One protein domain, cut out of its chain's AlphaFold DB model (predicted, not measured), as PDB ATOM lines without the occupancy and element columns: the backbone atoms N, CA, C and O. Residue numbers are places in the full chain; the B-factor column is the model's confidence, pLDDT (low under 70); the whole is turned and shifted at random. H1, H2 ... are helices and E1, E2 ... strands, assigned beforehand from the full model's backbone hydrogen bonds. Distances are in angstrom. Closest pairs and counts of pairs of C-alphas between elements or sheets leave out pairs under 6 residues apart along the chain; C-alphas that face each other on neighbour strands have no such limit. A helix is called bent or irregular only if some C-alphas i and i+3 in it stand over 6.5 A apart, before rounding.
ATOM      1  N   PHE A 109     179.928 155.679 157.108       94.06
ATOM      2  CA  PHE A 109     179.254 154.453 156.664       94.06
ATOM      3  C   PHE A 109     178.114 154.068 157.614       94.06
ATOM      4  O   PHE A 109     178.359 153.964 158.819       94.06
ATOM      5  N   ASP A 110     176.949 153.708 157.069       94.94
ATOM      6  CA  ASP A 110     175.984 152.833 157.749       94.94
ATOM      7  C   ASP A 110     175.861 151.515 156.967       94.94
ATOM      8  O   ASP A 110     175.448 151.467 155.809       94.94
ATOM      9  N   GLY A 111     176.323 150.419 157.573       93.44
ATOM     10  CA  GLY A 111     176.470 149.132 156.889       93.44
ATOM     11  C   GLY A 111     177.416 149.195 155.678       93.44
ATOM     12  O   GLY A 111     178.635 149.319 155.841       93.44
ATOM     13  N   ASP A 112     176.840 149.048 154.481       93.94
ATOM     14  CA  ASP A 112     177.521 149.139 153.180       93.94
ATOM     15  C   ASP A 112     177.198 150.449 152.422       93.94
ATOM     16  O   ASP A 112     177.832 150.729 151.400       93.94
ATOM     17  N   GLU A 113     176.258 151.257 152.925       95.75
ATOM     18  CA  GLU A 113     175.956 152.606 152.434       95.75
ATOM     19  C   GLU A 113     177.006 153.593 152.968       95.75
ATOM     20  O   GLU A 113     177.516 153.447 154.082       95.75
ATOM     21  N   TRP A 114     177.350 154.596 152.163       95.31
ATOM     22  CA  TRP A 114     178.241 155.694 152.526       95.31
ATOM     23  C   TRP A 114     177.601 157.024 152.164       95.31
ATOM     24  O   TRP A 114     177.097 157.186 151.049       95.31
ATOM     25  N   THR A 115     177.660 157.977 153.088       96.50
ATOM     26  CA  THR A 115     177.116 159.321 152.901       96.50
ATOM     27  C   THR A 115     178.093 160.395 153.354       96.50
ATOM     28  O   THR A 115     178.791 160.234 154.361       96.50
ATOM     29  N   ALA A 116     178.112 161.510 152.631       96.31
ATOM     30  CA  ALA A 116     178.722 162.759 153.073       96.31
ATOM     31  C   ALA A 116     177.716 163.905 152.926       96.31
ATOM     32  O   ALA A 116     176.905 163.917 152.001       96.31
ATOM     33  N   GLU A 117     177.809 164.866 153.837       97.56
ATOM     34  CA  GLU A 117     177.195 166.184 153.725       97.56
ATOM     35  C   GLU A 117     178.300 167.205 154.012       97.56
ATOM     36  O   GLU A 117     179.085 167.027 154.951       97.56
ATOM     37  N   ALA A 118     178.412 168.228 153.172       97.69
ATOM     38  CA  ALA A 118     179.392 169.294 153.312       97.69
ATOM     39  C   ALA A 118     178.798 170.628 152.855       97.69
ATOM     40  O   ALA A 118     177.931 170.657 151.990       97.69
ATOM     41  N   TYR A 119     179.297 171.735 153.393       97.81
ATOM     42  CA  TYR A 119     178.893 173.081 153.007       97.81
ATOM     43  C   TYR A 119     180.102 173.845 152.472       97.81
ATOM     44  O   TYR A 119     181.154 173.898 153.116       97.81
ATOM     45  N   ILE A 120     179.965 174.396 151.265       96.75
ATOM     46  CA  ILE A 120     181.050 175.057 150.529       96.75
ATOM     47  C   ILE A 120     180.604 176.409 149.951       96.75
ATOM     48  O   ILE A 120     179.422 176.758 149.945       96.75
ATOM     49  N   GLY A 121     181.571 177.174 149.439       94.12
ATOM     50  CA  GLY A 121     181.355 178.520 148.903       94.12
ATOM     51  C   GLY A 121     181.460 179.628 149.953       94.12
ATOM     52  O   GLY A 121     181.776 179.390 151.117       94.12
ATOM     53  N   ASP A 122     181.236 180.870 149.521       90.75
ATOM     54  CA  ASP A 122     181.337 182.045 150.392       90.75
ATOM     55  C   ASP A 122     180.209 182.048 151.438       90.75
ATOM     56  O   ASP A 122     179.064 182.382 151.133       90.75
ATOM     57  N   GLY A 123     180.543 181.707 152.686       91.81
ATOM     58  CA  GLY A 123     179.583 181.670 153.792       91.81
ATOM     59  C   GLY A 123     178.658 180.453 153.767       91.81
ATOM     60  O   GLY A 123     177.483 180.595 154.095       91.81
ATOM     61  N   ASP A 124     179.188 179.288 153.374       94.19
ATOM     62  CA  ASP A 124     178.523 177.978 153.481       94.19
ATOM     63  C   ASP A 124     177.217 177.873 152.666       94.19
ATOM     64  O   ASP A 124     176.284 177.148 153.009       94.19
ATOM     65  N   ALA A 125     177.163 178.626 151.564       94.31
ATOM     66  CA  ALA A 125     175.969 178.846 150.750       94.31
ATOM     67  C   ALA A 125     175.557 177.660 149.855       94.31
ATOM     68  O   ALA A 125     174.430 177.656 149.363       94.31
ATOM     69  N   VAL A 126     176.440 176.678 149.629       97.81
ATOM     70  CA  VAL A 126     176.163 175.491 148.802       97.81
ATOM     71  C   VAL A 126     176.243 174.229 149.654       97.81
ATOM     72  O   VAL A 126     177.324 173.888 150.132       97.81
ATOM     73  N   ASN A 127     175.125 173.511 149.801       98.25
ATOM     74  CA  ASN A 127     175.133 172.161 150.375       98.25
ATOM     75  C   ASN A 127     175.595 171.154 149.307       98.25
ATOM     76  O   ASN A 127     175.124 171.182 148.171       98.25
ATOM     77  N   VAL A 128     176.516 170.267 149.666       98.50
ATOM     78  CA  VAL A 128     176.944 169.128 148.858       98.50
ATOM     79  C   VAL A 128     176.530 167.845 149.563       98.50
ATOM     80  O   VAL A 128     177.131 167.481 150.579       98.50
ATOM     81  N   THR A 129     175.555 167.128 149.002       98.44
ATOM     82  CA  THR A 129     175.191 165.786 149.471       98.44
ATOM     83  C   THR A 129     175.828 164.726 148.581       98.44
ATOM     84  O   THR A 129     175.927 164.871 147.360       98.44
ATOM     85  N   VAL A 130     176.293 163.638 149.191       98.25
ATOM     86  CA  VAL A 130     176.902 162.519 148.469       98.25
ATOM     87  C   VAL A 130     176.347 161.211 149.004       98.25
ATOM     88  O   VAL A 130     176.335 160.998 150.216       98.25
ATOM     89  N   SER A 131     175.930 160.310 148.114       97.56
ATOM     90  CA  SER A 131     175.490 158.958 148.474       97.56
ATOM     91  C   SER A 131     176.117 157.902 147.563       97.56
ATOM     92  O   SER A 131     176.152 158.030 146.341       97.56
ATOM     93  N   ALA A 132     176.666 156.849 148.168       96.69
ATOM     94  CA  ALA A 132     177.374 155.789 147.460       96.69
ATOM     95  C   ALA A 132     177.302 154.454 148.212       96.69
ATOM     96  O   ALA A 132     176.974 154.398 149.395       96.69
ATOM     97  N   THR A 133     177.703 153.368 147.551       94.69
ATOM     98  CA  THR A 133     178.055 152.119 148.243       94.69
ATOM     99  C   THR A 133     179.553 152.052 148.505       94.69
ATOM    100  O   THR A 133     180.376 152.555 147.735       94.69
ATOM    101  N   LYS A 134     179.931 151.322 149.553       90.94
ATOM    102  CA  LYS A 134     181.324 151.033 149.921       90.94
ATOM    103  C   LYS A 134     182.168 150.427 148.796       90.94
ATOM    104  O   LYS A 134     183.381 150.611 148.771       90.94
ATOM    105  N   SER A 135     181.533 149.726 147.861       91.62
ATOM    106  CA  SER A 135     182.149 149.159 146.656       91.62
ATOM    107  C   SER A 135     182.521 150.182 145.576       91.62
ATOM    108  O   SER A 135     183.360 149.862 144.738       91.62
ATOM    109  N   ALA A 136     181.921 151.377 145.574       93.06
ATOM    110  CA  ALA A 136     182.174 152.420 144.575       93.06
ATOM    111  C   ALA A 136     183.318 153.381 144.962       93.06
ATOM    112  O   ALA A 136     183.822 154.121 144.118       93.06
ATOM    113  N   ILE A 137     183.744 153.374 146.228       94.19
ATOM    114  CA  ILE A 137     184.806 154.249 146.740       94.19
ATOM    115  C   ILE A 137     186.176 153.712 146.302       94.19
ATOM    116  O   ILE A 137     186.595 152.625 146.701       94.19
ATOM    117  N   VAL A 138     186.904 154.498 145.506       95.50
ATOM    118  CA  VAL A 138     188.252 154.165 145.009       95.50
ATOM    119  C   VAL A 138     189.348 154.708 145.938       95.50
ATOM    120  O   VAL A 138     190.449 154.154 145.986       95.50
ATOM    121  N   LYS A 139     189.059 155.770 146.703       94.44
ATOM    122  CA  LYS A 139     189.936 156.337 147.742       94.44
ATOM    123  C   LYS A 139     189.114 156.736 148.965       94.44
ATOM    124  O   LYS A 139     188.101 157.402 148.818       94.44
ATOM    125  N   GLU A 140     189.578 156.403 150.166       87.81
ATOM    126  CA  GLU A 140     188.866 156.755 151.409       87.81
ATOM    127  C   GLU A 140     188.912 158.262 151.731       87.81
ATOM    128  O   GLU A 140     188.029 158.751 152.426       87.81
ATOM    129  N   LYS A 141     189.901 159.006 151.208       88.88
ATOM    130  CA  LYS A 141     189.998 160.472 151.316       88.88
ATOM    131  C   LYS A 141     190.695 161.081 150.093       88.88
ATOM    132  O   LYS A 141     191.548 160.418 149.494       88.88
ATOM    133  N   VAL A 142     190.380 162.336 149.745       95.31
ATOM    134  CA  VAL A 142     191.072 163.100 148.690       95.31
ATOM    135  C   VAL A 142     191.356 164.541 149.132       95.31
ATOM    136  O   VAL A 142     190.584 165.453 148.857       95.31
ATOM    137  N   ASP A 143     192.511 164.767 149.764       92.00
ATOM    138  CA  ASP A 143     192.939 166.114 150.184       92.00
ATOM    139  C   ASP A 143     193.168 167.081 149.001       92.00
ATOM    140  O   ASP A 143     193.063 168.297 149.160       92.00
ATOM    141  N   SER A 144     193.488 166.558 147.810       92.88
ATOM    142  CA  SER A 144     193.596 167.331 146.566       92.88
ATOM    143  C   SER A 144     193.448 166.465 145.307       92.88
ATOM    144  O   SER A 144     193.743 165.266 145.305       92.88
ATOM    145  N   ALA A 145     192.996 167.096 144.223       95.19
ATOM    146  CA  ALA A 145     192.825 166.516 142.895       95.19
ATOM    147  C   ALA A 145     193.064 167.588 141.814       95.19
ATOM    148  O   ALA A 145     193.207 168.765 142.136       95.19
ATOM    149  N   ASP A 146     193.094 167.185 140.542       95.31
ATOM    150  CA  ASP A 146     192.960 168.128 139.428       95.31
ATOM    151  C   ASP A 146     191.500 168.610 139.338       95.31
ATOM    152  O   ASP A 146     190.575 167.800 139.460       95.31
ATOM    153  N   ALA A 147     191.294 169.906 139.090       94.88
ATOM    154  CA  ALA A 147     189.968 170.504 138.939       94.88
ATOM    155  C   ALA A 147     189.130 169.821 137.839       94.88
ATOM    156  O   ALA A 147     189.629 169.490 136.755       94.88
ATOM    157  N   ALA A 148     187.830 169.662 138.088       93.25
ATOM    158  CA  ALA A 148     186.878 169.187 137.097       93.25
ATOM    159  C   ALA A 148     186.817 170.145 135.895       93.25
ATOM    160  O   ALA A 148     186.594 171.347 136.035       93.25
ATOM    161  N   SER A 149     187.019 169.606 134.695       87.88
ATOM    162  CA  SER A 149     187.036 170.363 133.438       87.88
ATOM    163  C   SER A 149     186.351 169.565 132.340       87.88
ATOM    164  O   SER A 149     186.374 168.337 132.365       87.88
ATOM    165  N   ASP A 150     185.740 170.263 131.385       82.50
ATOM    166  CA  ASP A 150     184.989 169.652 130.283       82.50
ATOM    167  C   ASP A 150     185.858 168.601 129.547       82.50
ATOM    168  O   ASP A 150     186.990 168.894 129.146       82.50
ATOM    169  N   LYS A 151     185.359 167.364 129.387       75.31
ATOM    170  CA  LYS A 151     186.112 166.242 128.795       75.31
ATOM    171  C   LYS A 151     185.508 165.777 127.472       75.31
ATOM    172  O   LYS A 151     184.510 165.061 127.432       75.31
ATOM    173  N   ASP A 189     175.913 180.075 129.852       93.75
ATOM    174  CA  ASP A 189     177.255 180.547 130.241       93.75
ATOM    175  C   ASP A 189     177.323 180.978 131.723       93.75
ATOM    176  O   ASP A 189     178.371 180.844 132.356       93.75
ATOM    177  N   ALA A 190     176.211 181.469 132.289       93.94
ATOM    178  CA  ALA A 190     176.092 181.829 133.701       93.94
ATOM    179  C   ALA A 190     176.143 180.588 134.607       93.94
ATOM    180  O   ALA A 190     177.039 180.492 135.445       93.94
ATOM    181  N   GLN A 191     175.272 179.599 134.374       95.00
ATOM    182  CA  GLN A 191     175.267 178.331 135.117       95.00
ATOM    183  C   GLN A 191     176.615 177.596 135.006       95.00
ATOM    184  O   GLN A 191     177.135 177.111 136.009       95.00
ATOM    185  N   LEU A 192     177.237 177.573 133.818       94.56
ATOM    186  CA  LEU A 192     178.576 176.996 133.627       94.56
ATOM    187  C   LEU A 192     179.657 177.750 134.407       94.56
ATOM    188  O   LEU A 192     180.568 177.120 134.941       94.56
ATOM    189  N   THR A 193     179.582 179.082 134.464       95.00
ATOM    190  CA  THR A 193     180.519 179.906 135.245       95.00
ATOM    191  C   THR A 193     180.364 179.642 136.741       95.00
ATOM    192  O   THR A 193     181.365 179.553 137.449       95.00
ATOM    193  N   GLU A 194     179.128 179.472 137.208       95.56
ATOM    194  CA  GLU A 194     178.807 179.207 138.607       95.56
ATOM    195  C   GLU A 194     179.284 177.814 139.047       95.56
ATOM    196  O   GLU A 194     180.037 177.707 140.013       95.56
ATOM    197  N   ILE A 195     178.979 176.762 138.274       95.69
ATOM    198  CA  ILE A 195     179.502 175.397 138.491       95.69
ATOM    199  C   ILE A 195     181.037 175.402 138.534       95.69
ATOM    200  O   ILE A 195     181.648 174.751 139.383       95.69
ATOM    201  N   LYS A 196     181.684 176.172 137.649       94.88
ATOM    202  CA  LYS A 196     183.152 176.224 137.539       94.88
ATOM    203  C   LYS A 196     183.846 176.965 138.690       94.88
ATOM    204  O   LYS A 196     185.069 176.878 138.771       94.88
ATOM    205  N   LYS A 197     183.112 177.586 139.625       96.06
ATOM    206  CA  LYS A 197     183.664 177.999 140.935       96.06
ATOM    207  C   LYS A 197     184.057 176.797 141.801       96.06
ATOM    208  O   LYS A 197     185.059 176.858 142.501       96.06
ATOM    209  N   TYR A 198     183.295 175.706 141.716       96.88
ATOM    210  CA  TYR A 198     183.407 174.516 142.572       96.88
ATOM    211  C   TYR A 198     184.167 173.364 141.890       96.88
ATOM    212  O   TYR A 198     184.088 172.203 142.294       96.88
ATOM    213  N   ALA A 199     184.922 173.680 140.832       96.69
ATOM    214  CA  ALA A 199     185.632 172.705 140.012       96.69
ATOM    215  C   ALA A 199     186.673 171.888 140.800       96.69
ATOM    216  O   ALA A 199     186.854 170.706 140.507       96.69
ATOM    217  N   ASP A 200     187.331 172.472 141.806       97.25
ATOM    218  CA  ASP A 200     188.287 171.748 142.657       97.25
ATOM    219  C   ASP A 200     187.591 170.676 143.517       97.25
ATOM    220  O   ASP A 200     188.083 169.551 143.613       97.25
ATOM    221  N   ASP A 201     186.419 170.974 144.083       97.81
ATOM    222  CA  ASP A 201     185.647 170.044 144.921       97.81
ATOM    223  C   ASP A 201     184.983 168.929 144.105       97.81
ATOM    224  O   ASP A 201     185.092 167.750 144.457       97.81
ATOM    225  N   LEU A 202     184.424 169.264 142.937       97.50
ATOM    226  CA  LEU A 202     184.022 168.273 141.931       97.50
ATOM    227  C   LEU A 202     185.215 167.392 141.513       97.50
ATOM    228  O   LEU A 202     185.076 166.180 141.356       97.50
ATOM    229  N   GLY A 203     186.412 167.979 141.400       97.50
ATOM    230  CA  GLY A 203     187.666 167.262 141.165       97.50
ATOM    231  C   GLY A 203     187.985 166.244 142.265       97.50
ATOM    232  O   GLY A 203     188.330 165.100 141.954       97.50
ATOM    233  N   LYS A 204     187.818 166.613 143.546       97.94
ATOM    234  CA  LYS A 204     187.996 165.703 144.694       97.94
ATOM    235  C   LYS A 204     187.009 164.533 144.638       97.94
ATOM    236  O   LYS A 204     187.455 163.388 144.709       97.94
ATOM    237  N   LEU A 205     185.712 164.799 144.435       97.12
ATOM    238  CA  LEU A 205     184.667 163.770 144.293       97.12
ATOM    239  C   LEU A 205     184.984 162.810 143.138       97.12
ATOM    240  O   LEU A 205     185.083 161.595 143.325       97.12
ATOM    241  N   PHE A 206     185.257 163.346 141.947       96.88
ATOM    242  CA  PHE A 206     185.617 162.545 140.775       96.88
ATOM    243  C   PHE A 206     186.873 161.696 141.019       96.88
ATOM    244  O   PHE A 206     186.950 160.543 140.588       96.88
ATOM    245  N   ALA A 207     187.841 162.222 141.769       97.19
ATOM    246  CA  ALA A 207     189.037 161.502 142.174       97.19
ATOM    247  C   ALA A 207     188.808 160.488 143.316       97.19
ATOM    248  O   ALA A 207     189.652 159.595 143.459       97.19
ATOM    249  N   GLN A 208     187.727 160.598 144.097       97.50
ATOM    250  CA  GLN A 208     187.338 159.681 145.178       97.50
ATOM    251  C   GLN A 208     186.624 158.437 144.634       97.50
ATOM    252  O   GLN A 208     186.964 157.315 145.013       97.50
ATOM    253  N   PHE A 209     185.700 158.632 143.688       96.56
ATOM    254  CA  PHE A 209     184.898 157.573 143.054       96.56
ATOM    255  C   PHE A 209     185.480 157.063 141.723       96.56
ATOM    256  O   PHE A 209     184.958 156.136 141.110       96.56
ATOM    257  N   GLY A 210     186.599 157.635 141.264       95.62
ATOM    258  CA  GLY A 210     187.290 157.186 140.050       95.62
ATOM    259  C   GLY A 210     186.526 157.490 138.758       95.62
ATOM    260  O   GLY A 210     186.575 156.693 137.816       95.62
ATOM    261  N   VAL A 211     185.829 158.630 138.727       95.44
ATOM    262  CA  VAL A 211     185.070 159.146 137.581       95.44
ATOM    263  C   VAL A 211     186.027 159.516 136.445       95.44
ATOM    264  O   VAL A 211     186.875 160.406 136.569       95.44
ATOM    265  N   THR A 212     185.892 158.843 135.306       93.06
ATOM    266  CA  THR A 212     186.754 159.049 134.137       93.06
ATOM    267  C   THR A 212     186.081 159.819 133.015       93.06
ATOM    268  O   THR A 212     186.780 160.594 132.359       93.06
ATOM    269  N   ASP A 213     184.768 159.684 132.835       94.56
ATOM    270  CA  ASP A 213     184.065 160.131 131.630       94.56
ATOM    271  C   ASP A 213     182.785 160.906 132.012       94.56
ATOM    272  O   ASP A 213     181.890 160.364 132.653       94.56
ATOM    273  N   TYR A 214     182.746 162.197 131.664       94.00
ATOM    274  CA  TYR A 214     181.689 163.177 131.965       94.00
ATOM    275  C   TYR A 214     181.798 164.361 130.993       94.00
ATOM    276  O   TYR A 214     182.848 164.528 130.374       94.00
ATOM    277  N   ASP A 215     180.776 165.211 130.883       93.94
ATOM    278  CA  ASP A 215     180.848 166.470 130.128       93.94
ATOM    279  C   ASP A 215     179.890 167.513 130.727       93.94
ATOM    280  O   ASP A 215     178.675 167.385 130.604       93.94
ATOM    281  N   LEU A 216     180.437 168.566 131.344       92.69
ATOM    282  CA  LEU A 216     179.640 169.635 131.963       92.69
ATOM    283  C   LEU A 216     178.970 170.571 130.934       92.69
ATOM    284  O   LEU A 216     178.267 171.496 131.319       92.69
ATOM    285  N   SER A 217     179.166 170.350 129.628       91.31
ATOM    286  CA  SER A 217     178.442 171.044 128.552       91.31
ATOM    287  C   SER A 217     177.307 170.219 127.918       91.31
ATOM    288  O   SER A 217     176.471 170.789 127.207       91.31
ATOM    289  N   THR A 218     177.237 168.913 128.217       91.62
ATOM    290  CA  THR A 218     176.258 167.959 127.659       91.62
ATOM    291  C   THR A 218     175.489 167.233 128.784       91.62
ATOM    292  O   THR A 218     175.804 166.079 129.089       91.62
ATOM    293  N   PRO A 219     174.496 167.892 129.413       93.94
ATOM    294  CA  PRO A 219     173.704 167.320 130.503       93.94
ATOM    295  C   PRO A 219     172.765 166.174 130.079       93.94
ATOM    296  O   PRO A 219     172.624 165.834 128.902       93.94
ATOM    297  N   ASP A 220     172.141 165.586 131.097       93.44
ATOM    298  CA  ASP A 220     171.089 164.563 131.085       93.44
ATOM    299  C   ASP A 220     169.694 165.168 131.383       93.44
ATOM    300  O   ASP A 220     168.693 164.712 130.845       93.44
ATOM    301  N   ASP A 221     169.629 166.276 132.132       95.62
ATOM    302  CA  ASP A 221     168.501 167.221 132.092       95.62
ATOM    303  C   ASP A 221     168.990 168.663 132.294       95.62
ATOM    304  O   ASP A 221     170.010 168.908 132.940       95.62
ATOM    305  N   ASN A 222     168.259 169.629 131.742       94.50
ATOM    306  CA  ASN A 222     168.482 171.056 131.964       94.50
ATOM    307  C   ASN A 222     167.118 171.751 132.034       94.50
ATOM    308  O   ASN A 222     166.559 172.182 131.020       94.50
ATOM    309  N   SER A 223     166.567 171.804 133.242       90.69
ATOM    310  CA  SER A 223     165.256 172.364 133.547       90.69
ATOM    311  C   SER A 223     165.364 173.618 134.427       90.69
ATOM    312  O   SER A 223     166.447 174.081 134.787       90.69
ATOM    313  N   ASP A 224     164.227 174.265 134.691       87.94
ATOM    314  CA  ASP A 224     164.177 175.587 135.330       87.94
ATOM    315  C   ASP A 224     164.665 175.510 136.790       87.94
ATOM    316  O   ASP A 224     163.938 175.058 137.675       87.94
ATOM    317  N   GLY A 225     165.922 175.908 137.016       92.75
ATOM    318  CA  GLY A 225     166.612 175.841 138.309       92.75
ATOM    319  C   GLY A 225     167.375 174.538 138.598       92.75
ATOM    320  O   GLY A 225     168.004 174.455 139.649       92.75
ATOM    321  N   VAL A 226     167.371 173.535 137.710       96.94
ATOM    322  CA  VAL A 226     168.040 172.237 137.949       96.94
ATOM    323  C   VAL A 226     168.775 171.756 136.699       96.94
ATOM    324  O   VAL A 226     168.220 171.753 135.604       96.94
ATOM    325  N   ILE A 227     170.024 171.315 136.866       97.69
ATOM    326  CA  ILE A 227     170.796 170.655 135.805       97.69
ATOM    327  C   ILE A 227     171.284 169.309 136.314       97.69
ATOM    328  O   ILE A 227     171.955 169.242 137.343       97.69
ATOM    329  N   GLU A 228     171.000 168.253 135.567       97.81
ATOM    330  CA  GLU A 228     171.418 166.894 135.888       97.81
ATOM    331  C   GLU A 228     172.455 166.395 134.881       97.81
ATOM    332  O   GLU A 228     172.338 166.629 133.678       97.81
ATOM    333  N   TYR A 229     173.457 165.668 135.365       96.19
ATOM    334  CA  TYR A 229     174.468 164.993 134.560       96.19
ATOM    335  C   TYR A 229     174.610 163.543 135.009       96.19
ATOM    336  O   TYR A 229     174.532 163.222 136.194       96.19
ATOM    337  N   ASP A 230     174.922 162.677 134.061       95.12
ATOM    338  CA  ASP A 230     175.485 161.358 134.281       95.12
ATOM    339  C   ASP A 230     177.017 161.426 134.209       95.12
ATOM    340  O   ASP A 230     177.609 162.000 133.290       95.12
ATOM    341  N   VAL A 231     177.697 160.823 135.184       95.75
ATOM    342  CA  VAL A 231     179.157 160.687 135.160       95.75
ATOM    343  C   VAL A 231     179.565 159.241 135.408       95.75
ATOM    344  O   VAL A 231     179.003 158.554 136.261       95.75
ATOM    345  N   TYR A 232     180.564 158.767 134.665       95.31
ATOM    346  CA  TYR A 232     180.930 157.353 134.646       95.31
ATOM    347  C   TYR A 232     182.304 157.091 135.244       95.31
ATOM    348  O   TYR A 232     183.291 157.778 134.952       95.31
ATOM    349  N   THR A 233     182.374 156.051 136.073       94.06
ATOM    350  CA  THR A 233     183.617 155.566 136.670       94.06
ATOM    351  C   THR A 233     184.377 154.637 135.732       94.06
ATOM    352  O   THR A 233     183.815 153.974 134.858       94.06
ATOM    353  N   SER A 234     185.681 154.499 135.981       89.25
ATOM    354  CA  SER A 234     186.533 153.521 135.284       89.25
ATOM    355  C   SER A 234     186.116 152.046 135.461       89.25
ATOM    356  O   SER A 234     186.686 151.172 134.804       89.25
ATOM    357  N   THR A 235     185.141 151.766 136.334       88.81
ATOM    358  CA  THR A 235     184.545 150.445 136.590       88.81
ATOM    359  C   THR A 235     183.116 150.310 136.054       88.81
ATOM    360  O   THR A 235     182.418 149.379 136.442       88.81
ATOM    361  N   ASP A 236     182.695 151.204 135.153       88.44
ATOM    362  CA  ASP A 236     181.382 151.203 134.489       88.44
ATOM    363  C   ASP A 236     180.182 151.460 135.421       88.44
ATOM    364  O   ASP A 236     179.050 151.107 135.094       88.44
ATOM    365  N   SER A 237     180.413 152.092 136.574       92.50
ATOM    366  CA  SER A 237     179.354 152.583 137.465       92.50
ATOM    367  C   SER A 237     178.939 153.996 137.052       92.50
ATOM    368  O   SER A 237     179.800 154.798 136.680       92.50
ATOM    369  N   GLN A 238     177.646 154.306 137.141       96.19
ATOM    370  CA  GLN A 238     177.109 155.651 136.928       96.19
ATOM    371  C   GLN A 238     176.912 156.357 138.267       96.19
ATOM    372  O   GLN A 238     176.419 155.755 139.218       96.19
ATOM    373  N   PHE A 239     177.249 157.640 138.316       97.62
ATOM    374  CA  PHE A 239     176.736 158.565 139.316       97.62
ATOM    375  C   PHE A 239     175.858 159.610 138.628       97.62
ATOM    376  O   PHE A 239     176.201 160.096 137.547       97.62
ATOM    377  N   LYS A 240     174.749 159.964 139.272       97.81
ATOM    378  CA  LYS A 240     173.953 161.151 138.982       97.81
ATOM    379  C   LYS A 240     174.596 162.333 139.714       97.81
ATOM    380  O   LYS A 240     174.861 162.253 140.914       97.81
ATOM    381  N   LEU A 241     174.889 163.400 138.981       98.31
ATOM    382  CA  LEU A 241     175.425 164.661 139.483       98.31
ATOM    383  C   LEU A 241     174.402 165.755 139.175       98.31
ATOM    384  O   LEU A 241     174.255 166.142 138.016       98.31
ATOM    385  N   THR A 242     173.713 166.250 140.196       98.56
ATOM    386  CA  THR A 242     172.657 167.256 140.049       98.56
ATOM    387  C   THR A 242     173.083 168.573 140.691       98.56
ATOM    388  O   THR A 242     173.629 168.597 141.789       98.56
ATOM    389  N   PHE A 243     172.840 169.679 139.991       98.44
ATOM    390  CA  PHE A 243     173.119 171.043 140.429       98.44
ATOM    391  C   PHE A 243     171.804 171.819 140.535       98.44
ATOM    392  O   PHE A 243     171.095 171.961 139.535       98.44
ATOM    393  N   THR A 244     171.498 172.342 141.722       98.38
ATOM    394  CA  THR A 244     170.292 173.149 141.979       98.38
ATOM    395  C   THR A 244     170.653 174.626 142.112       98.38
ATOM    396  O   THR A 244     171.642 174.970 142.764       98.38
ATOM    397  N   PHE A 245     169.852 175.494 141.490       97.06
ATOM    398  CA  PHE A 245     170.063 176.935 141.408       97.06
ATOM    399  C   PHE A 245     168.851 177.726 141.917       97.06
ATOM    400  O   PHE A 245     167.736 177.549 141.426       97.06
ATOM    401  N   ASP A 246     169.101 178.690 142.800       94.38
ATOM    402  CA  ASP A 246     168.155 179.725 143.216       94.38
ATOM    403  C   ASP A 246     168.537 181.060 142.548       94.38
ATOM    404  O   ASP A 246     169.633 181.579 142.765       94.38
ATOM    405  N   ASP A 247     167.652 181.618 141.711       86.50
ATOM    406  CA  ASP A 247     167.862 182.877 140.960       86.50
ATOM    407  C   ASP A 247     169.269 182.978 140.304       86.50
ATOM    408  O   ASP A 247     170.050 183.893 140.572       86.50
ATOM    409  N   GLU A 248     169.599 182.004 139.443       86.31
ATOM    410  CA  GLU A 248     170.898 181.818 138.751       86.31
ATOM    411  C   GLU A 248     172.117 181.513 139.658       86.31
ATOM    412  O   GLU A 248     173.195 181.219 139.140       86.31
ATOM    413  N   THR A 249     171.965 181.504 140.986       93.88
ATOM    414  CA  THR A 249     173.035 181.176 141.950       93.88
ATOM    415  C   THR A 249     172.954 179.706 142.354       93.88
ATOM    416  O   THR A 249     171.879 179.228 142.697       93.88
ATOM    417  N   LEU A 250     174.070 178.971 142.337       97.19
ATOM    418  CA  LEU A 250     174.092 177.573 142.782       97.19
ATOM    419  C   LEU A 250     173.857 177.493 144.300       97.19
ATOM    420  O   LEU A 250     174.499 178.230 145.045       97.19
ATOM    421  N   SER A 251     172.980 176.590 144.742       97.50
ATOM    422  CA  SER A 251     172.628 176.382 146.157       97.50
ATOM    423  C   SER A 251     172.765 174.930 146.635       97.50
ATOM    424  O   SER A 251     172.957 174.703 147.832       97.50
ATOM    425  N   ALA A 252     172.752 173.941 145.731       98.31
ATOM    426  CA  ALA A 252     173.075 172.554 146.080       98.31
ATOM    427  C   ALA A 252     173.795 171.778 144.965       98.31
ATOM    428  O   ALA A 252     173.589 172.036 143.775       98.31
ATOM    429  N   ILE A 253     174.606 170.797 145.374       98.69
ATOM    430  CA  ILE A 253     175.219 169.769 144.524       98.69
ATOM    431  C   ILE A 253     174.899 168.396 145.125       98.69
ATOM    432  O   ILE A 253     175.364 168.079 146.215       98.69
ATOM    433  N   ASP A 254     174.170 167.554 144.402       98.62
ATOM    434  CA  ASP A 254     173.892 166.176 144.812       98.62
ATOM    435  C   ASP A 254     174.709 165.201 143.956       98.62
ATOM    436  O   ASP A 254     174.700 165.284 142.725       98.62
ATOM    437  N   PHE A 255     175.425 164.271 144.595       98.50
ATOM    438  CA  PHE A 255     176.250 163.264 143.921       98.50
ATOM    439  C   PHE A 255     175.885 161.844 144.378       98.50
ATOM    440  O   PHE A 255     176.361 161.358 145.406       98.50
ATOM    441  N   ALA A 256     175.019 161.172 143.621       98.06
ATOM    442  CA  ALA A 256     174.421 159.888 143.991       98.06
ATOM    443  C   ALA A 256     174.867 158.747 143.066       98.06
ATOM    444  O   ALA A 256     174.902 158.906 141.848       98.06
ATOM    445  N   LEU A 257     175.200 157.584 143.629       97.38
ATOM    446  CA  LEU A 257     175.447 156.356 142.866       97.38
ATOM    447  C   LEU A 257     174.120 155.793 142.333       97.38
ATOM    448  O   LEU A 257     173.242 155.454 143.123       97.38
ATOM    449  N   GLU A 258     174.012 155.604 141.018       94.94
ATOM    450  CA  GLU A 258     172.846 154.950 140.410       94.94
ATOM    451  C   GLU A 258     172.942 153.419 140.557       94.94
ATOM    452  O   GLU A 258     173.975 152.809 140.250       94.94
TER     453      GLU A 258
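This is residues 109 to 151 and 189 to 258 of the 260 residues of an uncharacterized protein of Lachnospiraceae bacterium (UniProt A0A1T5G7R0). A twisted sheet of seven strands curls round H1b, one arm of a bent helix, H1, which packs on one face and leaves the other bare. Residues 134 to 151 pass H1b on its side away from the sheet. The printed part has 113 residues, with E1, E2, H1, E3, E4, E5, E6 and E7 in chain order; the class is mixed, helices and strands. The branched sheet is mixed; the whole is compact, with a radius of gyration of the C-alphas of 13.4 A and spans of 38 by 29 by 24 A.

E1, residues 113 to 120, and E2, residues 126 to 133, form an antiparallel hairpin; N 116 and O 130, 3.0 A apart, are within hydrogen-bond range. H1, residues 189 to 209, was assigned as one helix by its hydrogen bonds but is bent: C-alphas 197 and 200 are 8.0 A apart. Its arms, H1a, residues 189 to 197, and H1b, residues 200 to 209, are only just about perpendicular, at 71 degrees; in both, every O i to N i+4 pair is within range. E3, residues 211 to 213, and E4, residues 221 to 223, lie on one side of E5, residues 226 to 233, and E6, residues 238 to 246, on the other side. Within range are N 212 and O 232, 2.8 A, N 223 and O 226, 2.9 A, and N 229 and O 241, 2.8 A. E7, residues 249 to 257, is antiparallel to E6, with N 242 and O 254 at 2.9 A, and parallel to E2, with N 129 and O 253 at 3.0 A. E4, E5, E6 and E7 are a meander of hairpins, each strand the antiparallel neighbour of the one before. Both arms are on the same face; the closest C-alphas of H1a and E7 are Glu 194 and Leu 250, 6.5 A, and of H1b and E5, Phe 209 and Thr 233, 6.8 A.

E1 begins at C-alpha 113 (175.956, 152.606, 152.434) and E7 ends at C-alpha 257 (175.447, 156.356, 142.866). E6 is 26.4 A long, E7 25.0 A and H1b 14.6 A.

Residues 152 to 188 are not printed; C-alphas 151 and 189 are 16.9 A apart across the cut. No printed residue is under 70 in pLDDT.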